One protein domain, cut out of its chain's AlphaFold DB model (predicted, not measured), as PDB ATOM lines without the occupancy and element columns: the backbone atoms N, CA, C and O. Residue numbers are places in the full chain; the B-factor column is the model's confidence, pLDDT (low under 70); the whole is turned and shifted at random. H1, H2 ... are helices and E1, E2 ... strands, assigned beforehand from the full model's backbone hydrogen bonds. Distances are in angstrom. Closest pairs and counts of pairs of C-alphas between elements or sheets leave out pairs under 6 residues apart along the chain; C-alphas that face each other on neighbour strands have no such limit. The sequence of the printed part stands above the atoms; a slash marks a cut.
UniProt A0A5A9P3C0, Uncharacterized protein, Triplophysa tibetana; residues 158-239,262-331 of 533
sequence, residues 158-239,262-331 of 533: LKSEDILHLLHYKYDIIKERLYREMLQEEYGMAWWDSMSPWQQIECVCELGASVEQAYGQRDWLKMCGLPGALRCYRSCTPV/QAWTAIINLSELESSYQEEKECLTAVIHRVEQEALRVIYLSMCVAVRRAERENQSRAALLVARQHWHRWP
ATOM      1  N   LEU A 158     328.963 110.975 305.922       85.31
ATOM      2  CA  LEU A 158     329.180 112.099 305.025       85.31
ATOM      3  C   LEU A 158     330.606 112.595 305.197       85.31
ATOM      4  O   LEU A 158     331.000 112.999 306.293       85.31
ATOM      5  N   LYS A 159     331.367 112.573 304.112       90.62
ATOM      6  CA  LYS A 159     332.713 113.120 304.096       90.62
ATOM      7  C   LYS A 159     332.681 114.554 303.582       90.62
ATOM      8  O   LYS A 159     331.813 114.948 302.801       90.62
ATOM      9  N   SER A 160     333.666 115.340 303.997       93.50
ATOM     10  CA  SER A 160     333.895 116.701 303.502       93.50
ATOM     11  C   SER A 160     333.960 116.749 301.974       93.50
ATOM     12  O   SER A 160     333.444 117.675 301.346       93.50
ATOM     13  N   GLU A 161     334.551 115.719 301.369       93.44
ATOM     14  CA  GLU A 161     334.653 115.561 299.926       93.44
ATOM     15  C   GLU A 161     333.274 115.499 299.270       93.44
ATOM     16  O   GLU A 161     333.091 116.128 298.232       93.44
ATOM     17  N   ASP A 162     332.289 114.820 299.862       88.56
ATOM     18  CA  ASP A 162     330.946 114.676 299.280       88.56
ATOM     19  C   ASP A 162     330.256 116.039 299.135       88.56
ATOM     20  O   ASP A 162     329.655 116.355 298.105       88.56
ATOM     21  N   ILE A 163     330.412 116.896 300.147       93.50
ATOM     22  CA  ILE A 163     329.862 118.255 300.156       93.50
ATOM     23  C   ILE A 163     330.554 119.127 299.095       93.50
ATOM     24  O   ILE A 163     329.895 119.869 298.361       93.50
ATOM     25  N   LEU A 164     331.881 119.029 298.971       95.75
ATOM     26  CA  LEU A 164     332.635 119.769 297.952       95.75
ATOM     27  C   LEU A 164     332.334 119.274 296.528       95.75
ATOM     28  O   LEU A 164     332.307 120.077 295.591       95.75
ATOM     29  N   HIS A 165     332.056 117.980 296.354       91.00
ATOM     30  CA  HIS A 165     331.588 117.425 295.084       91.00
ATOM     31  C   HIS A 165     330.208 117.970 294.707       91.00
ATOM     32  O   HIS A 165     330.006 118.335 293.547       91.00
ATOM     33  N   LEU A 166     329.287 118.104 295.666       90.19
ATOM     34  CA  LEU A 166     327.999 118.757 295.422       90.19
ATOM     35  C   LEU A 166     328.152 120.227 295.031       90.19
ATOM     36  O   LEU A 166     327.476 120.681 294.109       90.19
ATOM     37  N   LEU A 167     329.061 120.963 295.680       96.06
ATOM     38  CA  LEU A 167     329.366 122.340 295.288       96.06
ATOM     39  C   LEU A 167     329.858 122.403 293.835       96.06
ATOM     40  O   LEU A 167     329.387 123.235 293.065       96.06
ATOM     41  N   HIS A 168     330.774 121.513 293.447       94.81
ATOM     42  CA  HIS A 168     331.249 121.418 292.066       94.81
ATOM     43  C   HIS A 168     330.093 121.147 291.094       94.81
ATOM     44  O   HIS A 168     329.929 121.869 290.116       94.81
ATOM     45  N   TYR A 169     329.248 120.160 291.397       92.19
ATOM     46  CA  TYR A 169     328.093 119.811 290.569       92.19
ATOM     47  C   TYR A 169     327.096 120.965 290.423       92.19
ATOM     48  O   TYR A 169     326.601 121.220 289.327       92.19
ATOM     49  N   LYS A 170     326.857 121.722 291.501       95.06
ATOM     50  CA  LYS A 170     326.022 122.928 291.473       95.06
ATOM     51  C   LYS A 170     326.497 123.911 290.405       95.06
ATOM     52  O   LYS A 170     325.699 124.378 289.596       95.06
ATOM     53  N   TYR A 171     327.792 124.219 290.393       96.81
ATOM     54  CA  TYR A 171     328.363 125.148 289.421       96.81
ATOM     55  C   TYR A 171     328.489 124.535 288.022       96.81
ATOM     56  O   TYR A 171     328.340 125.269 287.049       96.81
ATOM     57  N   ASP A 172     328.662 123.216 287.896       94.25
ATOM     58  CA  ASP A 172     328.626 122.527 286.601       94.25
ATOM     59  C   ASP A 172     327.266 122.666 285.914       94.25
ATOM     60  O   ASP A 172     327.228 122.944 284.718       94.25
ATOM     61  N   ILE A 173     326.158 122.521 286.652       93.62
ATOM     62  CA  ILE A 173     324.800 122.717 286.116       93.62
ATOM     63  C   ILE A 173     324.640 124.145 285.590       93.62
ATOM     64  O   ILE A 173     324.130 124.365 284.491       93.62
ATOM     65  N   ILE A 174     325.093 125.131 286.367       96.56
ATOM     66  CA  ILE A 174     324.967 126.541 285.991       96.56
ATOM     67  C   ILE A 174     325.852 126.860 284.772       96.56
ATOM     68  O   ILE A 174     325.395 127.540 283.850       96.56
ATOM     69  N   LYS A 175     327.083 126.328 284.726       96.44
ATOM     70  CA  LYS A 175     327.990 126.433 283.571       96.44
ATOM     71  C   LYS A 175     327.389 125.773 282.329       96.44
ATOM     72  O   LYS A 175     327.378 126.394 281.275       96.44
ATOM     73  N   GLU A 176     326.829 124.570 282.450       95.06
ATOM     74  CA  GLU A 176     326.175 123.859 281.342       95.06
ATOM     75  C   GLU A 176     325.045 124.693 280.724       95.06
ATOM     76  O   GLU A 176     324.931 124.791 279.501       95.06
ATOM     77  N   ARG A 177     324.232 125.347 281.562       95.88
ATOM     78  CA  ARG A 177     323.187 126.257 281.080       95.88
ATOM     79  C   ARG A 177     323.749 127.461 280.354       95.88
ATOM     80  O   ARG A 177     323.248 127.799 279.286       95.88
ATOM     81  N   LEU A 178     324.796 128.073 280.898       96.81
ATOM     82  CA  LEU A 178     325.463 129.189 280.239       96.81
ATOM     83  C   LEU A 178     326.038 128.761 278.880       96.81
ATOM     84  O   LEU A 178     325.851 129.464 277.894       96.81
ATOM     85  N   TYR A 179     326.649 127.579 278.793       97.44
ATOM     86  CA  TYR A 179     327.142 127.019 277.533       97.44
ATOM     87  C   TYR A 179     326.014 126.797 276.526       97.44
ATOM     88  O   TYR A 179     326.150 127.159 275.361       97.44
ATOM     89  N   ARG A 180     324.873 126.261 276.969       96.75
ATOM     90  CA  ARG A 180     323.693 126.104 276.115       96.75
ATOM     91  C   ARG A 180     323.202 127.451 275.585       96.75
ATOM     92  O   ARG A 180     322.962 127.571 274.391       96.75
ATOM     93  N   GLU A 181     323.091 128.461 276.443       96.31
ATOM     94  CA  GLU A 181     322.702 129.816 276.035       96.31
ATOM     95  C   GLU A 181     323.710 130.418 275.044       96.31
ATOM     96  O   GLU A 181     323.320 131.023 274.048       96.31
ATOM     97  N   MET A 182     325.008 130.238 275.273       96.94
ATOM     98  CA  MET A 182     326.054 130.681 274.351       96.94
ATOM     99  C   MET A 182     325.894 130.035 272.964       96.94
ATOM    100  O   MET A 182     325.859 130.736 271.956       96.94
ATOM    101  N   LEU A 183     325.704 128.715 272.902       96.62
ATOM    102  CA  LEU A 183     325.524 127.988 271.640       96.62
ATOM    103  C   LEU A 183     324.205 128.350 270.940       96.62
ATOM    104  O   LEU A 183     324.173 128.503 269.722       96.62
ATOM    105  N   GLN A 184     323.123 128.528 271.700       95.56
ATOM    106  CA  GLN A 184     321.827 128.970 271.177       95.56
ATOM    107  C   GLN A 184     321.884 130.369 270.560       95.56
ATOM    108  O   GLN A 184     321.156 130.636 269.607       95.56
ATOM    109  N   GLU A 185     322.726 131.255 271.093       94.06
ATOM    110  CA  GLU A 185     322.961 132.577 270.506       94.06
ATOM    111  C   GLU A 185     323.795 132.477 269.227       94.06
ATOM    112  O   GLU A 185     323.445 133.097 268.229       94.06
ATOM    113  N   GLU A 186     324.867 131.678 269.246       94.00
ATOM    114  CA  GLU A 186     325.778 131.533 268.104       94.00
ATOM    115  C   GLU A 186     325.075 130.928 266.882       94.00
ATOM    116  O   GLU A 186     325.194 131.430 265.767       94.00
ATOM    117  N   TYR A 187     324.331 129.842 267.091       92.62
ATOM    118  CA  TYR A 187     323.720 129.085 265.999       92.62
ATOM    119  C   TYR A 187     322.246 129.429 265.758       92.62
ATOM    120  O   TYR A 187     321.683 129.079 264.717       92.62
ATOM    121  N   GLY A 188     321.608 130.116 266.705       93.88
ATOM    122  CA  GLY A 188     320.183 130.422 266.695       93.88
ATOM    123  C   GLY A 188     319.309 129.281 267.227       93.88
ATOM    124  O   GLY A 188     319.564 128.095 267.004       93.88
ATOM    125  N   MET A 189     318.204 129.652 267.884       93.38
ATOM    126  CA  MET A 189     317.253 128.711 268.500       93.38
ATOM    127  C   MET A 189     316.700 127.674 267.515       93.38
ATOM    128  O   MET A 189     316.650 126.495 267.833       93.38
ATOM    129  N   ALA A 190     316.338 128.085 266.295       90.44
ATOM    130  CA  ALA A 190     315.754 127.175 265.307       90.44
ATOM    131  C   ALA A 190     316.720 126.059 264.881       90.44
ATOM    132  O   ALA A 190     316.296 124.929 264.639       90.44
ATOM    133  N   TRP A 191     318.015 126.371 264.785       91.69
ATOM    134  CA  TRP A 191     319.028 125.367 264.487       91.69
ATOM    135  C   TRP A 191     319.270 124.474 265.698       91.69
ATOM    136  O   TRP A 191     319.233 123.253 265.556       91.69
ATOM    137  N   TRP A 192     319.419 125.071 266.885       93.62
ATOM    138  CA  TRP A 192     319.586 124.342 268.142       93.62
ATOM    139  C   TRP A 192     318.467 123.316 268.369       93.62
ATOM    140  O   TRP A 192     318.740 122.145 268.629       93.62
ATOM    141  N   ASP A 193     317.211 123.723 268.184       92.88
ATOM    142  CA  ASP A 193     316.029 122.871 268.354       92.88
ATOM    143  C   ASP A 193     315.919 121.778 267.277       92.88
ATOM    144  O   ASP A 193     315.225 120.780 267.471       92.88
ATOM    145  N   SER A 194     316.608 121.941 266.141       91.25
ATOM    146  CA  SER A 194     316.681 120.919 265.091       91.25
ATOM    147  C   SER A 194     317.742 119.843 265.352       91.25
ATOM    148  O   SER A 194     317.705 118.794 264.704       91.25
ATOM    149  N   MET A 195     318.674 120.089 266.281       89.44
ATOM    150  CA  MET A 195     319.700 119.124 266.675       89.44
ATOM    151  C   MET A 195     319.105 117.998 267.514       89.44
ATOM    152  O   MET A 195     318.179 118.205 268.301       89.44
ATOM    153  N   SER A 196     319.686 116.804 267.410       89.44
ATOM    154  CA  SER A 196     319.341 115.736 268.346       89.44
ATOM    155  C   SER A 196     319.810 116.100 269.767       89.44
ATOM    156  O   SER A 196     320.807 116.812 269.929       89.44
ATOM    157  N   PRO A 197     319.156 115.584 270.826       84.94
ATOM    158  CA  PRO A 197     319.601 115.819 272.201       84.94
ATOM    159  C   PRO A 197     321.064 115.426 272.442       84.94
ATOM    160  O   PRO A 197     321.755 116.067 273.226       84.94
ATOM    161  N   TRP A 198     321.551 114.396 271.745       79.81
ATOM    162  CA  TRP A 198     322.941 113.955 271.833       79.81
ATOM    163  C   TRP A 198     323.909 114.979 271.227       79.81
ATOM    164  O   TRP A 198     324.877 115.352 271.883       79.81
ATOM    165  N   GLN A 199     323.599 115.521 270.045       84.50
ATOM    166  CA  GLN A 199     324.408 116.570 269.407       84.50
ATOM    167  C   GLN A 199     324.465 117.844 270.259       84.50
ATOM    168  O   GLN A 199     325.516 118.472 270.376       84.50
ATOM    169  N   GLN A 200     323.348 118.212 270.895       91.25
ATOM    170  CA  GLN A 200     323.315 119.336 271.833       91.25
ATOM    171  C   GLN A 200     324.266 119.107 273.018       91.25
ATOM    172  O   GLN A 200     324.999 120.017 273.407       91.25
ATOM    173  N   ILE A 201     324.267 117.896 273.585       86.88
ATOM    174  CA  ILE A 201     325.159 117.520 274.691       86.88
ATOM    175  C   ILE A 201     326.625 117.565 274.246       86.88
ATOM    176  O   ILE A 201     327.453 118.113 274.973       86.88
ATOM    177  N   GLU A 202     326.943 117.039 273.062       84.31
ATOM    178  CA  GLU A 202     328.297 117.056 272.501       84.31
ATOM    179  C   GLU A 202     328.809 118.493 272.327       84.31
ATOM    180  O   GLU A 202     329.861 118.834 272.867       84.31
ATOM    181  N   CYS A 203     328.015 119.378 271.714       92.62
ATOM    182  CA  CYS A 203     328.374 120.790 271.544       92.62
ATOM    183  C   CYS A 203     328.628 121.493 272.891       92.62
ATOM    184  O   CYS A 203     329.555 122.294 273.026       92.62
ATOM    185  N   VAL A 204     327.812 121.198 273.909       94.31
ATOM    186  CA  VAL A 204     327.992 121.746 275.263       94.31
ATOM    187  C   VAL A 204     329.270 121.213 275.916       94.31
ATOM    188  O   VAL A 204     329.982 121.981 276.566       94.31
ATOM    189  N   CYS A 205     329.588 119.930 275.732       88.38
ATOM    190  CA  CYS A 205     330.850 119.333 276.171       88.38
ATOM    191  C   CYS A 205     332.061 120.000 275.495       88.38
ATOM    192  O   CYS A 205     333.014 120.372 276.180       88.38
ATOM    193  N   GLU A 206     332.013 120.187 274.173       87.94
ATOM    194  CA  GLU A 206     333.051 120.855 273.373       87.94
ATOM    195  C   GLU A 206     333.315 122.280 273.816       87.94
ATOM    196  O   GLU A 206     334.473 122.666 274.030       87.94
ATOM    197  N   LEU A 207     332.249 123.046 274.025       95.06
ATOM    198  CA  LEU A 207     332.369 124.386 274.565       95.06
ATOM    199  C   LEU A 207     332.967 124.355 275.978       95.06
ATOM    200  O   LEU A 207     333.896 125.111 276.257       95.06
ATOM    201  N   GLY A 208     332.503 123.451 276.845       93.31
ATOM    202  CA  GLY A 208     333.002 123.318 278.214       93.31
ATOM    203  C   GLY A 208     334.500 123.021 278.292       93.31
ATOM    204  O   GLY A 208     335.226 123.718 278.995       93.31
ATOM    205  N   ALA A 209     334.991 122.056 277.520       87.81
ATOM    206  CA  ALA A 209     336.417 121.739 277.477       87.81
ATOM    207  C   ALA A 209     337.249 122.860 276.821       87.81
ATOM    208  O   ALA A 209     338.371 123.130 277.253       87.81
ATOM    209  N   SER A 210     336.696 123.579 275.838       91.69
ATOM    210  CA  SER A 210     337.347 124.768 275.267       91.69
ATOM    211  C   SER A 210     337.486 125.898 276.295       91.69
ATOM    212  O   SER A 210     338.537 126.539 276.366       91.69
ATOM    213  N   VAL A 211     336.453 126.107 277.119       94.44
ATOM    214  CA  VAL A 211     336.449 127.050 278.247       94.44
ATOM    215  C   VAL A 211     337.493 126.649 279.287       94.44
ATOM    216  O   VAL A 211     338.315 127.477 279.672       94.44
ATOM    217  N   GLU A 212     337.513 125.385 279.716       92.12
ATOM    218  CA  GLU A 212     338.498 124.877 280.682       92.12
ATOM    219  C   GLU A 212     339.933 125.040 280.173       92.12
ATOM    220  O   GLU A 212     340.807 125.507 280.907       92.12
ATOM    221  N   GLN A 213     340.176 124.739 278.895       89.75
ATOM    222  CA  GLN A 213     341.485 124.926 278.280       89.75
ATOM    223  C   GLN A 213     341.897 126.405 278.254       89.75
ATOM    224  O   GLN A 213     343.042 126.731 278.573       89.75
ATOM    225  N   ALA A 214     340.982 127.303 277.881       93.00
ATOM    226  CA  ALA A 214     341.249 128.737 277.843       93.00
ATOM    227  C   ALA A 214     341.513 129.309 279.249       93.00
ATOM    228  O   ALA A 214     342.460 130.081 279.422       93.00
ATOM    229  N   TYR A 215     340.772 128.862 280.270       92.25
ATOM    230  CA  TYR A 215     341.040 129.199 281.673       92.25
ATOM    231  C   TYR A 215     342.394 128.682 282.155       92.25
ATOM    232  O   TYR A 215     343.160 129.443 282.751       92.25
ATOM    233  N   GLY A 216     342.721 127.419 281.869       91.12
ATOM    234  CA  GLY A 216     344.004 126.817 282.241       91.12
ATOM    235  C   GLY A 216     345.197 127.553 281.626       91.12
ATOM    236  O   GLY A 216     346.228 127.723 282.274       91.12
ATOM    237  N   GLN A 217     345.033 128.060 280.402       93.06
ATOM    238  CA  GLN A 217     346.034 128.865 279.693       93.06
ATOM    239  C   GLN A 217     346.013 130.352 280.082       93.06
ATOM    240  O   GLN A 217     346.930 131.084 279.711       93.06
ATOM    241  N   ARG A 218     344.995 130.804 280.831       92.94
ATOM    242  CA  ARG A 218     344.699 132.223 281.102       92.94
ATOM    243  C   ARG A 218     344.617 133.062 279.817       92.94
ATOM    244  O   ARG A 218     345.015 134.227 279.799       92.94
ATOM    245  N   ASP A 219     344.106 132.461 278.745       93.56
ATOM    246  CA  ASP A 219     344.001 133.082 277.426       93.56
ATOM    247  C   ASP A 219     342.616 133.719 277.240       93.56
ATOM    248  O   ASP A 219     341.659 133.101 276.767       93.56
ATOM    249  N   TRP A 220     342.507 134.991 277.628       87.88
ATOM    250  CA  TRP A 220     341.266 135.755 277.493       87.88
ATOM    251  C   TRP A 220     340.871 136.014 276.036       87.88
ATOM    252  O   TRP A 220     339.686 136.163 275.751       87.88
ATOM    253  N   LEU A 221     341.829 136.039 275.102       89.75
ATOM    254  CA  LEU A 221     341.514 136.194 273.680       89.75
ATOM    255  C   LEU A 221     340.825 134.939 273.154       89.75
ATOM    256  O   LEU A 221     339.827 135.037 272.441       89.75
ATOM    257  N   LYS A 222     341.301 133.767 273.574       91.88
ATOM    258  CA  LYS A 222     340.638 132.498 273.284       91.88
ATOM    259  C   LYS A 222     339.248 132.416 273.911       91.88
ATOM    260  O   LYS A 222     338.338 131.954 273.234       91.88
ATOM    261  N   MET A 223     339.056 132.930 275.130       92.25
ATOM    262  CA  MET A 223     337.720 133.050 275.743       92.25
ATOM    263  C   MET A 223     336.772 133.920 274.904       92.25
ATOM    264  O   MET A 223     335.615 133.557 274.719       92.25
ATOM    265  N   CYS A 224     337.259 135.043 274.364       91.12
ATOM    266  CA  CYS A 224     336.480 135.907 273.472       91.12
ATOM    267  C   CYS A 224     336.130 135.255 272.131       91.12
ATOM    268  O   CYS A 224     335.151 135.656 271.508       91.12
ATOM    269  N   GLY A 225     336.923 134.278 271.690       91.56
ATOM    270  CA  GLY A 225     336.688 133.521 270.463       91.56
ATOM    271  C   GLY A 225     335.757 132.318 270.626       91.56
ATOM    272  O   GLY A 225     335.562 131.589 269.657       91.56
ATOM    273  N   LEU A 226     335.219 132.067 271.824       95.75
ATOM    274  CA  LEU A 226     334.283 130.964 272.034       95.75
ATOM    275  C   LEU A 226     332.911 131.273 271.397       95.75
ATOM    276  O   LEU A 226     332.483 132.430 271.408       95.75
ATOM    277  N   PRO A 227     332.187 130.252 270.903       95.38
ATOM    278  CA  PRO A 227     330.801 130.385 270.449       95.38
ATOM    279  C   PRO A 227     329.942 131.149 271.459       95.38
ATOM    280  O   PRO A 227     329.945 130.806 272.639       95.38
ATOM    281  N   GLY A 228     329.238 132.199 271.029       94.75
ATOM    282  CA  GLY A 228     328.329 132.971 271.884       94.75
ATOM    283  C   GLY A 228     328.986 133.741 273.035       94.75
ATOM    284  O   GLY A 228     328.280 134.260 273.902       94.75
ATOM    285  N   ALA A 229     330.317 133.861 273.078       93.75
ATOM    286  CA  ALA A 229     331.041 134.520 274.171       93.75
ATOM    287  C   ALA A 229     330.617 135.986 274.393       93.75
ATOM    288  O   ALA A 229     330.607 136.494 275.519       93.75
ATOM    289  N   LEU A 230     330.217 136.662 273.316       90.69
ATOM    290  CA  LEU A 230     329.791 138.061 273.327       90.69
ATOM    291  C   LEU A 230     328.280 138.243 273.532       90.69
ATOM    292  O   LEU A 230     327.803 139.380 273.511       90.69
ATOM    293  N   ARG A 231     327.528 137.156 273.776       88.31
ATOM    294  CA  ARG A 231     326.096 137.217 274.102       88.31
ATOM    295  C   ARG A 231     325.878 138.181 275.260       88.31
ATOM    296  O   ARG A 231     326.452 137.999 276.333       88.31
ATOM    297  N   CYS A 232     325.043 139.192 275.043       87.75
ATOM    298  CA  CYS A 232     324.740 140.206 276.044       87.75
ATOM    299  C   CYS A 232     323.472 139.838 276.822       87.75
ATOM    300  O   CYS A 232     322.383 139.748 276.261       87.75
ATOM    301  N   TYR A 233     323.606 139.687 278.132       82.75
ATOM    302  CA  TYR A 233     322.511 139.513 279.072       82.75
ATOM    303  C   TYR A 233     322.091 140.876 279.591       82.75
ATOM    304  O   TYR A 233     322.910 141.580 280.180       82.75
ATOM    305  N   ARG A 234     320.825 141.243 279.392       81.31
ATOM    306  CA  ARG A 234     320.234 142.444 279.989       81.31
ATOM    307  C   ARG A 234     319.269 142.019 281.079       81.31
ATOM    308  O   ARG A 234     318.366 141.224 280.829       81.31
ATOM    309  N   SER A 235     319.463 142.536 282.285       68.62
ATOM    310  CA  SER A 235     318.463 142.413 283.342       68.62
ATOM    311  C   SER A 235     317.603 143.671 283.328       68.62
ATOM    312  O   SER A 235     318.094 144.769 283.583       68.62
ATOM    313  N   CYS A 236     316.319 143.507 283.003       56.56
ATOM    314  CA  CYS A 236     315.322 144.574 283.127       56.56
ATOM    315  C   CYS A 236     314.909 144.802 284.589       56.56
ATOM    316  O   CYS A 236     314.237 145.781 284.906       56.56
ATOM    317  N   THR A 237     315.292 143.895 285.491       54.19
ATOM    318  CA  THR A 237     315.086 144.050 286.923       54.19
ATOM    319  C   THR A 237     316.155 144.992 287.482       54.19
ATOM    320  O   THR A 237     317.344 144.756 287.268       54.19
ATOM    321  N   PRO A 238     315.778 146.059 288.210       54.09
ATOM    322  CA  PRO A 238     316.739 146.933 288.870       54.09
ATOM    323  C   PRO A 238     317.437 146.158 289.994       54.09
ATOM    324  O   PRO A 238     317.004 146.153 291.144       54.09
ATOM    325  N   VAL A 239     318.518 145.455 289.659       49.31
ATOM    326  CA  VAL A 239     319.368 144.799 290.648       49.31
ATOM    327  C   VAL A 239     320.262 145.873 291.253       49.31
ATOM    328  O   VAL A 239     321.208 146.359 290.627       49.31
ATOM    329  N   GLN A 262     322.054 147.087 283.342       69.88
ATOM    330  CA  GLN A 262     323.285 146.331 283.473       69.88
ATOM    331  C   GLN A 262     323.285 145.293 282.359       69.88
ATOM    332  O   GLN A 262     322.355 144.491 282.234       69.88
ATOM    333  N   ALA A 263     324.315 145.367 281.522       73.94
ATOM    334  CA  ALA A 263     324.577 144.400 280.477       73.94
ATOM    335  C   ALA A 263     325.848 143.628 280.830       73.94
ATOM    336  O   ALA A 263     326.878 144.229 281.139       73.94
ATOM    337  N   TRP A 264     325.776 142.304 280.759       83.69
ATOM    338  CA  TRP A 264     326.926 141.421 280.948       83.69
ATOM    339  C   TRP A 264     327.123 140.573 279.704       83.69
ATOM    340  O   TRP A 264     326.147 140.156 279.089       83.69
ATOM    341  N   THR A 265     328.368 140.286 279.339       91.56
ATOM    342  CA  THR A 265     328.653 139.285 278.307       91.56
ATOM    343  C   THR A 265     328.719 137.888 278.923       91.56
ATOM    344  O   THR A 265     328.957 137.747 280.127       91.56
ATOM    345  N   ALA A 266     328.558 136.837 278.117       93.62
ATOM    346  CA  ALA A 266     328.716 135.462 278.592       93.62
ATOM    347  C   ALA A 266     330.096 135.212 279.225       93.62
ATOM    348  O   ALA A 266     330.189 134.520 280.234       93.62
ATOM    349  N   ILE A 267     331.158 135.843 278.711       93.38
ATOM    350  CA  ILE A 267     332.510 135.771 279.299       93.38
ATOM    351  C   ILE A 267     332.543 136.355 280.713       93.38
ATOM    352  O   ILE A 267     333.142 135.761 281.609       93.38
ATOM    353  N   ILE A 268     331.894 137.506 280.929       89.88
ATOM    354  CA  ILE A 268     331.810 138.117 282.262       89.88
ATOM    355  C   ILE A 268     331.054 137.175 283.204       89.88
ATOM    356  O   ILE A 268     331.534 136.919 284.306       89.88
ATOM    357  N   ASN A 269     329.941 136.588 282.750       92.38
ATOM    358  CA  ASN A 269     329.206 135.592 283.532       92.38
ATOM    359  C   ASN A 269     330.060 134.353 283.848       92.38
ATOM    360  O   ASN A 269     330.014 133.868 284.975       92.38
ATOM    361  N   LEU A 270     330.870 133.856 282.905       95.00
ATOM    362  CA  LEU A 270     331.792 132.742 283.153       95.00
ATOM    363  C   LEU A 270     332.835 133.098 284.214       95.00
ATOM    364  O   LEU A 270     333.129 132.273 285.077       95.00
ATOM    365  N   SER A 271     333.391 134.309 284.157       92.12
ATOM    366  CA  SER A 271     334.379 134.776 285.133       92.12
ATOM    367  C   SER A 271     333.760 134.965 286.519       92.12
ATOM    368  O   SER A 271     334.367 134.591 287.525       92.12
ATOM    369  N   GLU A 272     332.534 135.483 286.584       92.56
ATOM    370  CA  GLU A 272     331.789 135.627 287.835       92.56
ATOM    371  C   GLU A 272     331.396 134.269 288.422       92.56
ATOM    372  O   GLU A 272     331.466 134.097 289.638       92.56
ATOM    373  N   LEU A 273     331.037 133.289 287.585       94.69
ATOM    374  CA  LEU A 273     330.773 131.916 288.018       94.69
ATOM    375  C   LEU A 273     332.010 131.272 288.636       94.69
ATOM    376  O   LEU A 273     331.903 130.681 289.706       94.69
ATOM    377  N   GLU A 274     333.172 131.404 287.997       94.69
ATOM    378  CA  GLU A 274     334.422 130.850 288.523       94.69
ATOM    379  C   GLU A 274     334.841 131.539 289.829       94.69
ATOM    380  O   GLU A 274     335.211 130.879 290.800       94.69
ATOM    381  N   SER A 275     334.698 132.865 289.889       93.06
ATOM    382  CA  SER A 275     334.980 133.640 291.102       93.06
ATOM    383  C   SER A 275     334.031 133.261 292.244       93.06
ATOM    384  O   SER A 275     334.476 133.052 293.368       93.06
ATOM    385  N   SER A 276     332.733 133.113 291.950       94.25
ATOM    386  CA  SER A 276     331.719 132.704 292.932       94.25
ATOM    387  C   SER A 276     331.949 131.271 293.410       94.25
ATOM    388  O   SER A 276     331.822 131.003 294.603       94.25
ATOM    389  N   TYR A 277     332.333 130.361 292.507       96.06
ATOM    390  CA  TYR A 277     332.699 128.991 292.855       96.06
ATOM    391  C   TYR A 277     333.862 128.969 293.845       96.06
ATOM    392  O   TYR A 277     333.754 128.298 294.871       96.06
ATOM    393  N   GLN A 278     334.940 129.717 293.584       96.50
ATOM    394  CA  GLN A 278     336.079 129.734 294.502       96.50
ATOM    395  C   GLN A 278     335.777 130.419 295.828       96.50
ATOM    396  O   GLN A 278     336.092 129.848 296.869       96.50
ATOM    397  N   GLU A 279     335.102 131.572 295.814       95.44
ATOM    398  CA  GLU A 279     334.670 132.249 297.044       95.44
ATOM    399  C   GLU A 279     333.836 131.296 297.917       95.44
ATOM    400  O   GLU A 279     334.077 131.136 299.117       95.44
ATOM    401  N   GLU A 280     332.861 130.620 297.306       96.38
ATOM    402  CA  GLU A 280     331.976 129.709 298.014       96.38
ATOM    403  C   GLU A 280     332.709 128.455 298.496       96.38
ATOM    404  O   GLU A 280     332.473 128.018 299.622       96.38
ATOM    405  N   LYS A 281     333.626 127.906 297.692       97.19
ATOM    406  CA  LYS A 281     334.449 126.744 298.045       97.19
ATOM    407  C   LYS A 281     335.351 127.039 299.230       97.19
ATOM    408  O   LYS A 281     335.405 126.229 300.155       97.19
ATOM    409  N   GLU A 282     336.037 128.175 299.225       96.88
ATOM    410  CA  GLU A 282     336.901 128.603 300.325       96.88
ATOM    411  C   GLU A 282     336.095 128.780 301.613       96.88
ATOM    412  O   GLU A 282     336.448 128.212 302.652       96.88
ATOM    413  N   CYS A 283     334.963 129.491 301.541       95.62
ATOM    414  CA  CYS A 283     334.097 129.697 302.698       95.62
ATOM    415  C   CYS A 283     333.522 128.374 303.226       95.62
ATOM    416  O   CYS A 283     333.535 128.131 304.431       95.62
ATOM    417  N   LEU A 284     333.038 127.506 302.337       95.56
ATOM    418  CA  LEU A 284     332.461 126.214 302.695       95.56
ATOM    419  C   LEU A 284     333.501 125.281 303.314       95.56
ATOM    420  O   LEU A 284     333.229 124.668 304.340       95.56
ATOM    421  N   THR A 285     334.705 125.220 302.745       96.75
ATOM    422  CA  THR A 285     335.823 124.434 303.290       96.75
ATOM    423  C   THR A 285     336.172 124.907 304.703       96.75
ATOM    424  O   THR A 285     336.322 124.095 305.615       96.75
ATOM    425  N   ALA A 286     336.222 126.226 304.919       95.56
ATOM    426  CA  ALA A 286     336.459 126.795 306.242       95.56
ATOM    427  C   ALA A 286     335.358 126.437 307.255       95.56
ATOM    428  O   ALA A 286     335.675 126.225 308.423       95.56
ATOM    429  N   VAL A 287     334.089 126.362 306.833       93.12
ATOM    430  CA  VAL A 287     332.976 125.922 307.693       93.12
ATOM    431  C   VAL A 287     333.078 124.427 307.986       93.12
ATOM    432  O   VAL A 287     333.071 124.051 309.151       93.12
ATOM    433  N   ILE A 288     333.249 123.586 306.962       94.62
ATOM    434  CA  ILE A 288     333.362 122.124 307.084       94.62
ATOM    435  C   ILE A 288     334.433 121.725 308.107       94.62
ATOM    436  O   ILE A 288     334.193 120.861 308.942       94.62
ATOM    437  N   HIS A 289     335.595 122.384 308.103       93.69
ATOM    438  CA  HIS A 289     336.672 122.081 309.054       93.69
ATOM    439  C   HIS A 289     336.406 122.520 310.502       93.69
ATOM    440  O   HIS A 289     337.160 122.136 311.394       93.69
ATOM    441  N   ARG A 290     335.390 123.352 310.748       92.88
ATOM    442  CA  ARG A 290     335.060 123.887 312.081       92.88
ATOM    443  C   ARG A 290     333.876 123.189 312.736       92.88
ATOM    444  O   ARG A 290     333.644 123.420 313.919       92.88
ATOM    445  N   VAL A 291     333.103 122.420 311.974       88.62
ATOM    446  CA  VAL A 291     331.828 121.861 312.425       88.62
ATOM    447  C   VAL A 291     331.927 120.364 312.695       88.62
ATOM    448  O   VAL A 291     332.780 119.671 312.146       88.62
ATOM    449  N   GLU A 292     331.036 119.870 313.547       88.56
ATOM    450  CA  GLU A 292     330.912 118.448 313.871       88.56
ATOM    451  C   GLU A 292     330.160 117.675 312.768       88.56
ATOM    452  O   GLU A 292     329.572 118.262 311.852       88.56
ATOM    453  N   GLN A 293     330.173 116.342 312.851       80.62
ATOM    454  CA  GLN A 293     329.631 115.440 311.827       80.62
ATOM    455  C   GLN A 293     328.132 115.677 311.556       80.62
ATOM    456  O   GLN A 293     327.658 115.572 310.425       80.62
ATOM    457  N   GLU A 294     327.375 116.034 312.585       73.56
ATOM    458  CA  GLU A 294     325.947 116.322 312.525       73.56
ATOM    459  C   GLU A 294     325.675 117.604 311.728       73.56
ATOM    460  O   GLU A 294     324.789 117.649 310.870       73.56
ATOM    461  N   ALA A 295     326.496 118.632 311.931       81.31
ATOM    462  CA  ALA A 295     326.419 119.874 311.174       81.31
ATOM    463  C   ALA A 295     326.837 119.684 309.705       81.31
ATOM    464  O   ALA A 295     326.260 120.335 308.827       81.31
ATOM    465  N   LEU A 296     327.745 118.744 309.398       85.88
ATOM    466  CA  LEU A 296     328.042 118.358 308.009       85.88
ATOM    467  C   LEU A 296     326.797 117.843 307.283       85.88
ATOM    468  O   LEU A 296     326.610 118.146 306.104       85.88
ATOM    469  N   ARG A 297     325.894 117.140 307.979       81.25
ATOM    470  CA  ARG A 297     324.619 116.691 307.400       81.25
ATOM    471  C   ARG A 297     323.710 117.858 307.026       81.25
ATOM    472  O   ARG A 297     323.114 117.842 305.951       81.25
ATOM    473  N   VAL A 298     323.630 118.884 307.870       78.56
ATOM    474  CA  VAL A 298     322.848 120.097 307.580       78.56
ATOM    475  C   VAL A 298     323.441 120.860 306.395       78.56
ATOM    476  O   VAL A 298     322.709 121.278 305.498       78.56
ATOM    477  N   ILE A 299     324.768 121.004 306.351       85.94
ATOM    478  CA  ILE A 299     325.477 121.640 305.233       85.94
ATOM    479  C   ILE A 299     325.236 120.869 303.934       85.94
ATOM    480  O   ILE A 299     324.919 121.476 302.911       85.94
ATOM    481  N   TYR A 300     325.333 119.539 303.981       85.38
ATOM    482  CA  TYR A 300     325.057 118.663 302.849       85.38
ATOM    483  C   TYR A 300     323.633 118.865 302.316       85.38
ATOM    484  O   TYR A 300     323.455 119.156 301.135       85.38
ATOM    485  N   LEU A 301     322.620 118.810 303.190       75.94
ATOM    486  CA  LEU A 301     321.221 119.031 302.808       75.94
ATOM    487  C   LEU A 301     320.992 120.434 302.226       75.94
ATOM    488  O   LEU A 301     320.313 120.574 301.210       75.94
ATOM    489  N   SER A 302     321.595 121.467 302.821       79.81
ATOM    490  CA  SER A 302     321.542 122.834 302.291       79.81
ATOM    491  C   SER A 302     322.161 122.925 300.890       79.81
ATOM    492  O   SER A 302     321.588 123.549 299.991       79.81
ATOM    493  N   MET A 303     323.276 122.225 300.652       87.00
ATOM    494  CA  MET A 303     323.883 122.141 299.325       87.00
ATOM    495  C   MET A 303     322.982 121.404 298.327       87.00
ATOM    496  O   MET A 303     322.820 121.875 297.202       87.00
ATOM    497  N   CYS A 304     322.328 120.309 298.728       78.38
ATOM    498  CA  CYS A 304     321.342 119.616 297.894       78.38
ATOM    499  C   CYS A 304     320.196 120.551 297.484       78.38
ATOM    500  O   CYS A 304     319.817 120.593 296.313       78.38
ATOM    501  N   VAL A 305     319.668 121.347 298.421       74.81
ATOM    502  CA  VAL A 305     318.638 122.355 298.125       74.81
ATOM    503  C   VAL A 305     319.165 123.397 297.141       74.81
ATOM    504  O   VAL A 305     318.471 123.731 296.181       74.81
ATOM    505  N   ALA A 306     320.393 123.889 297.329       81.88
ATOM    506  CA  ALA A 306     321.014 124.844 296.415       81.88
ATOM    507  C   ALA A 306     321.176 124.268 294.995       81.88
ATOM    508  O   ALA A 306     320.861 124.952 294.023       81.88
ATOM    509  N   VAL A 307     321.586 123.001 294.871       82.62
ATOM    510  CA  VAL A 307     321.642 122.282 293.589       82.62
ATOM    511  C   VAL A 307     320.261 122.207 292.942       82.62
ATOM    512  O   VAL A 307     320.121 122.572 291.779       82.62
ATOM    513  N   ARG A 308     319.215 121.822 293.681       76.88
ATOM    514  CA  ARG A 308     317.849 121.758 293.131       76.88
ATOM    515  C   ARG A 308     317.317 123.123 292.711       76.88
ATOM    516  O   ARG A 308     316.627 123.222 291.700       76.88
ATOM    517  N   ARG A 309     317.628 124.181 293.467       78.12
ATOM    518  CA  ARG A 309     317.303 125.559 293.071       78.12
ATOM    519  C   ARG A 309     317.984 125.907 291.757       78.12
ATOM    520  O   ARG A 309     317.301 126.387 290.862       78.12
ATOM    521  N   ALA A 310     319.272 125.585 291.611       85.00
ATOM    522  CA  ALA A 310     319.960 125.739 290.336       85.00
ATOM    523  C   ALA A 310     319.220 124.960 289.243       85.00
ATOM    524  O   ALA A 310     318.781 125.579 288.289       85.00
ATOM    525  N   GLU A 311     318.976 123.653 289.403       82.38
ATOM    526  CA  GLU A 311     318.302 122.788 288.416       82.38
ATOM    527  C   GLU A 311     316.902 123.263 287.991       82.38
ATOM    528  O   GLU A 311     316.492 122.966 286.872       82.38
ATOM    529  N   ARG A 312     316.168 124.023 288.807       76.62
ATOM    530  CA  ARG A 312     314.830 124.526 288.440       76.62
ATOM    531  C   ARG A 312     314.855 125.731 287.493       76.62
ATOM    532  O   ARG A 312     313.886 125.945 286.774       76.62
ATOM    533  N   GLU A 313     315.940 126.501 287.471       86.81
ATOM    534  CA  GLU A 313     315.987 127.782 286.755       86.81
ATOM    535  C   GLU A 313     316.427 127.665 285.296       86.81
ATOM    536  O   GLU A 313     317.577 127.365 285.009       86.81
ATOM    537  N   ASN A 314     315.583 128.020 284.333       85.38
ATOM    538  CA  ASN A 314     315.930 127.855 282.914       85.38
ATOM    539  C   ASN A 314     317.065 128.766 282.410       85.38
ATOM    540  O   ASN A 314     317.622 128.491 281.351       85.38
ATOM    541  N   GLN A 315     317.411 129.821 283.154       90.94
ATOM    542  CA  GLN A 315     318.472 130.766 282.798       90.94
ATOM    543  C   GLN A 315     319.672 130.647 283.739       90.94
ATOM    544  O   GLN A 315     319.511 130.586 284.959       90.94
ATOM    545  N   SER A 316     320.882 130.695 283.187       93.25
ATOM    546  CA  SER A 316     322.146 130.565 283.922       93.25
ATOM    547  C   SER A 316     322.302 131.614 285.028       93.25
ATOM    548  O   SER A 316     322.665 131.287 286.161       93.25
ATOM    549  N   ARG A 317     321.963 132.880 284.745       90.19
ATOM    550  CA  ARG A 317     322.050 133.978 285.720       90.19
ATOM    551  C   ARG A 317     321.061 133.809 286.870       90.19
ATOM    552  O   ARG A 317     321.444 133.995 288.021       90.19
ATOM    553  N   ALA A 318     319.814 133.447 286.569       85.50
ATOM    554  CA  ALA A 318     318.808 133.166 287.589       85.50
ATOM    555  C   ALA A 318     319.248 131.983 288.462       85.50
ATOM    556  O   ALA A 318     319.273 132.116 289.684       85.50
ATOM    557  N   ALA A 319     319.718 130.894 287.836       88.31
ATOM    558  CA  ALA A 319     320.247 129.713 288.517       88.31
ATOM    559  C   ALA A 319     321.378 130.066 289.495       88.31
ATOM    560  O   ALA A 319     321.345 129.636 290.647       88.31
ATOM    561  N   LEU A 320     322.339 130.899 289.074       91.62
ATOM    562  CA  LEU A 320     323.407 131.389 289.948       91.62
ATOM    563  C   LEU A 320     322.851 132.159 291.149       91.62
ATOM    564  O   LEU A 320     323.251 131.897 292.281       91.62
ATOM    565  N   LEU A 321     321.936 133.102 290.918       86.88
ATOM    566  CA  LEU A 321     321.403 133.961 291.974       86.88
ATOM    567  C   LEU A 321     320.603 133.173 293.020       86.88
ATOM    568  O   LEU A 321     320.803 133.394 294.214       86.88
ATOM    569  N   VAL A 322     319.741 132.238 292.604       78.25
ATOM    570  CA  VAL A 322     318.903 131.457 293.538       78.25
ATOM    571  C   VAL A 322     319.677 130.365 294.282       78.25
ATOM    572  O   VAL A 322     319.279 129.953 295.375       78.25
ATOM    573  N   ALA A 323     320.772 129.874 293.692       85.00
ATOM    574  CA  ALA A 323     321.593 128.801 294.246       85.00
ATOM    575  C   ALA A 323     322.807 129.310 295.041       85.00
ATOM    576  O   ALA A 323     323.539 128.506 295.636       85.00
ATOM    577  N   ARG A 324     323.053 130.627 295.052       89.50
ATOM    578  CA  ARG A 324     324.157 131.238 295.798       89.50
ATOM    579  C   ARG A 324     323.938 131.064 297.298       89.50
ATOM    580  O   ARG A 324     322.881 131.397 297.828       89.50
ATOM    581  N   GLN A 325     324.966 130.571 297.979       85.69
ATOM    582  CA  GLN A 325     325.000 130.458 299.434       85.69
ATOM    583  C   GLN A 325     326.116 131.342 299.987       85.69
ATOM    584  O   GLN A 325     327.156 131.533 299.358       85.69
ATOM    585  N   HIS A 326     325.900 131.898 301.176       87.19
ATOM    586  CA  HIS A 326     326.855 132.786 301.836       87.19
ATOM    587  C   HIS A 326     327.409 132.120 303.098       87.19
ATOM    588  O   HIS A 326     327.073 132.505 304.215       87.19
ATOM    589  N   TRP A 327     328.277 131.120 302.916       89.94
ATOM    590  CA  TRP A 327     328.812 130.304 304.016       89.94
ATOM    591  C   TRP A 327     329.611 131.097 305.057       89.94
ATOM    592  O   TRP A 327     329.674 130.684 306.207       89.94
ATOM    593  N   HIS A 328     330.142 132.278 304.715       85.69
ATOM    594  CA  HIS A 328     330.785 133.173 305.689       85.69
ATOM    595  C   HIS A 328     329.831 133.664 306.789       85.69
ATOM    596  O   HIS A 328     330.285 134.107 307.841       85.69
ATOM    597  N   ARG A 329     328.516 133.611 306.545       80.94
ATOM    598  CA  ARG A 329     327.491 133.923 307.544       80.94
ATOM    599  C   ARG A 329     326.946 132.676 308.213       80.94
ATOM    600  O   ARG A 329     326.140 132.822 309.110       80.94
ATOM    601  N   TRP A 330     327.340 131.471 307.809       78.31
ATOM    602  CA  TRP A 330     326.771 130.245 308.361       78.31
ATOM    603  C   TRP A 330     326.965 130.191 309.893       78.31
ATOM    604  O   TRP A 330     328.063 130.491 310.370       78.31
ATOM    605  N   PRO A 331     325.919 129.852 310.672       64.62
ATOM    606  CA  PRO A 331     324.626 129.301 310.240       64.62
ATOM    607  C   PRO A 331     323.535 130.327 309.893       64.62
ATOM    608  O   PRO A 331     322.407 129.941 309.595       64.62
TER     609      PRO A 331
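Overview. This is residues 158 to 239 and 262 to 331 of the 533 residues of an uncharacterized protein of Triplophysa tibetana (UniProt A0A5A9P3C0). What would one see first? Three long helices, H1, H5 and H6, lie side by side as a bundle, with short H7 folded back from H6 along H1; H3 crosses H1 toward its C-terminal end, where H2, H4 and the strand pair E1 E2 also lie. What is it made of? The printed part has 152 residues and is mostly helix, with seven named helices and two named antiparallel strands in the order H1 H2 H3 H4 E1 E2 H5 H6 H7; it is compact, with a radius of gyration of the C-alphas of 16.7 A and spans of 50, 35 and 31 A.

Arrangement. Is there a hub? H1, residues 160 to 187, touches H5, residues 266 to 288, at a shallow tilt of 7 degrees, opposite ways; the closest C-alphas, 160 and 288, are 6.5 A apart. This hub also touches H6, residues 293 to 312, the closest C-alphas 170 and 307 at 4.9 A, and H7, residues 316 to 323, C-alphas 178 and 316 at 5.1 A. What of the others? H3, residues 197 to 217, touches H1 only just about perpendicular, at 71 degrees, closest at C-alphas 179 and 204, 5.8 A; H2, residues 189 to 194, is close to H1 but not clearly touching, and H4, residues 220 to 224, touches H3. How do backbones pair? Between E1, residues 232 to 235, and E2, residues 262 to 265, N 233 and O 264 are 2.8 A apart; in the seven helices every O i to N i+4 pair is within hydrogen-bond range.

Along the chain. Where does H1 begin? C-alpha 160 is at (333.895, 116.701, 303.502), and H1 is 40.8 A long. Where does H7 end? C-alpha 323 is at (321.593, 128.801, 294.246).

Size, cuts and confidence. Is anything cut? Residues 240 to 261 are not printed; C-alphas 239 and 262 are 8.3 A apart. Where is confidence low? Residues 235 to 239, 262 and 331 have pLDDT under 70.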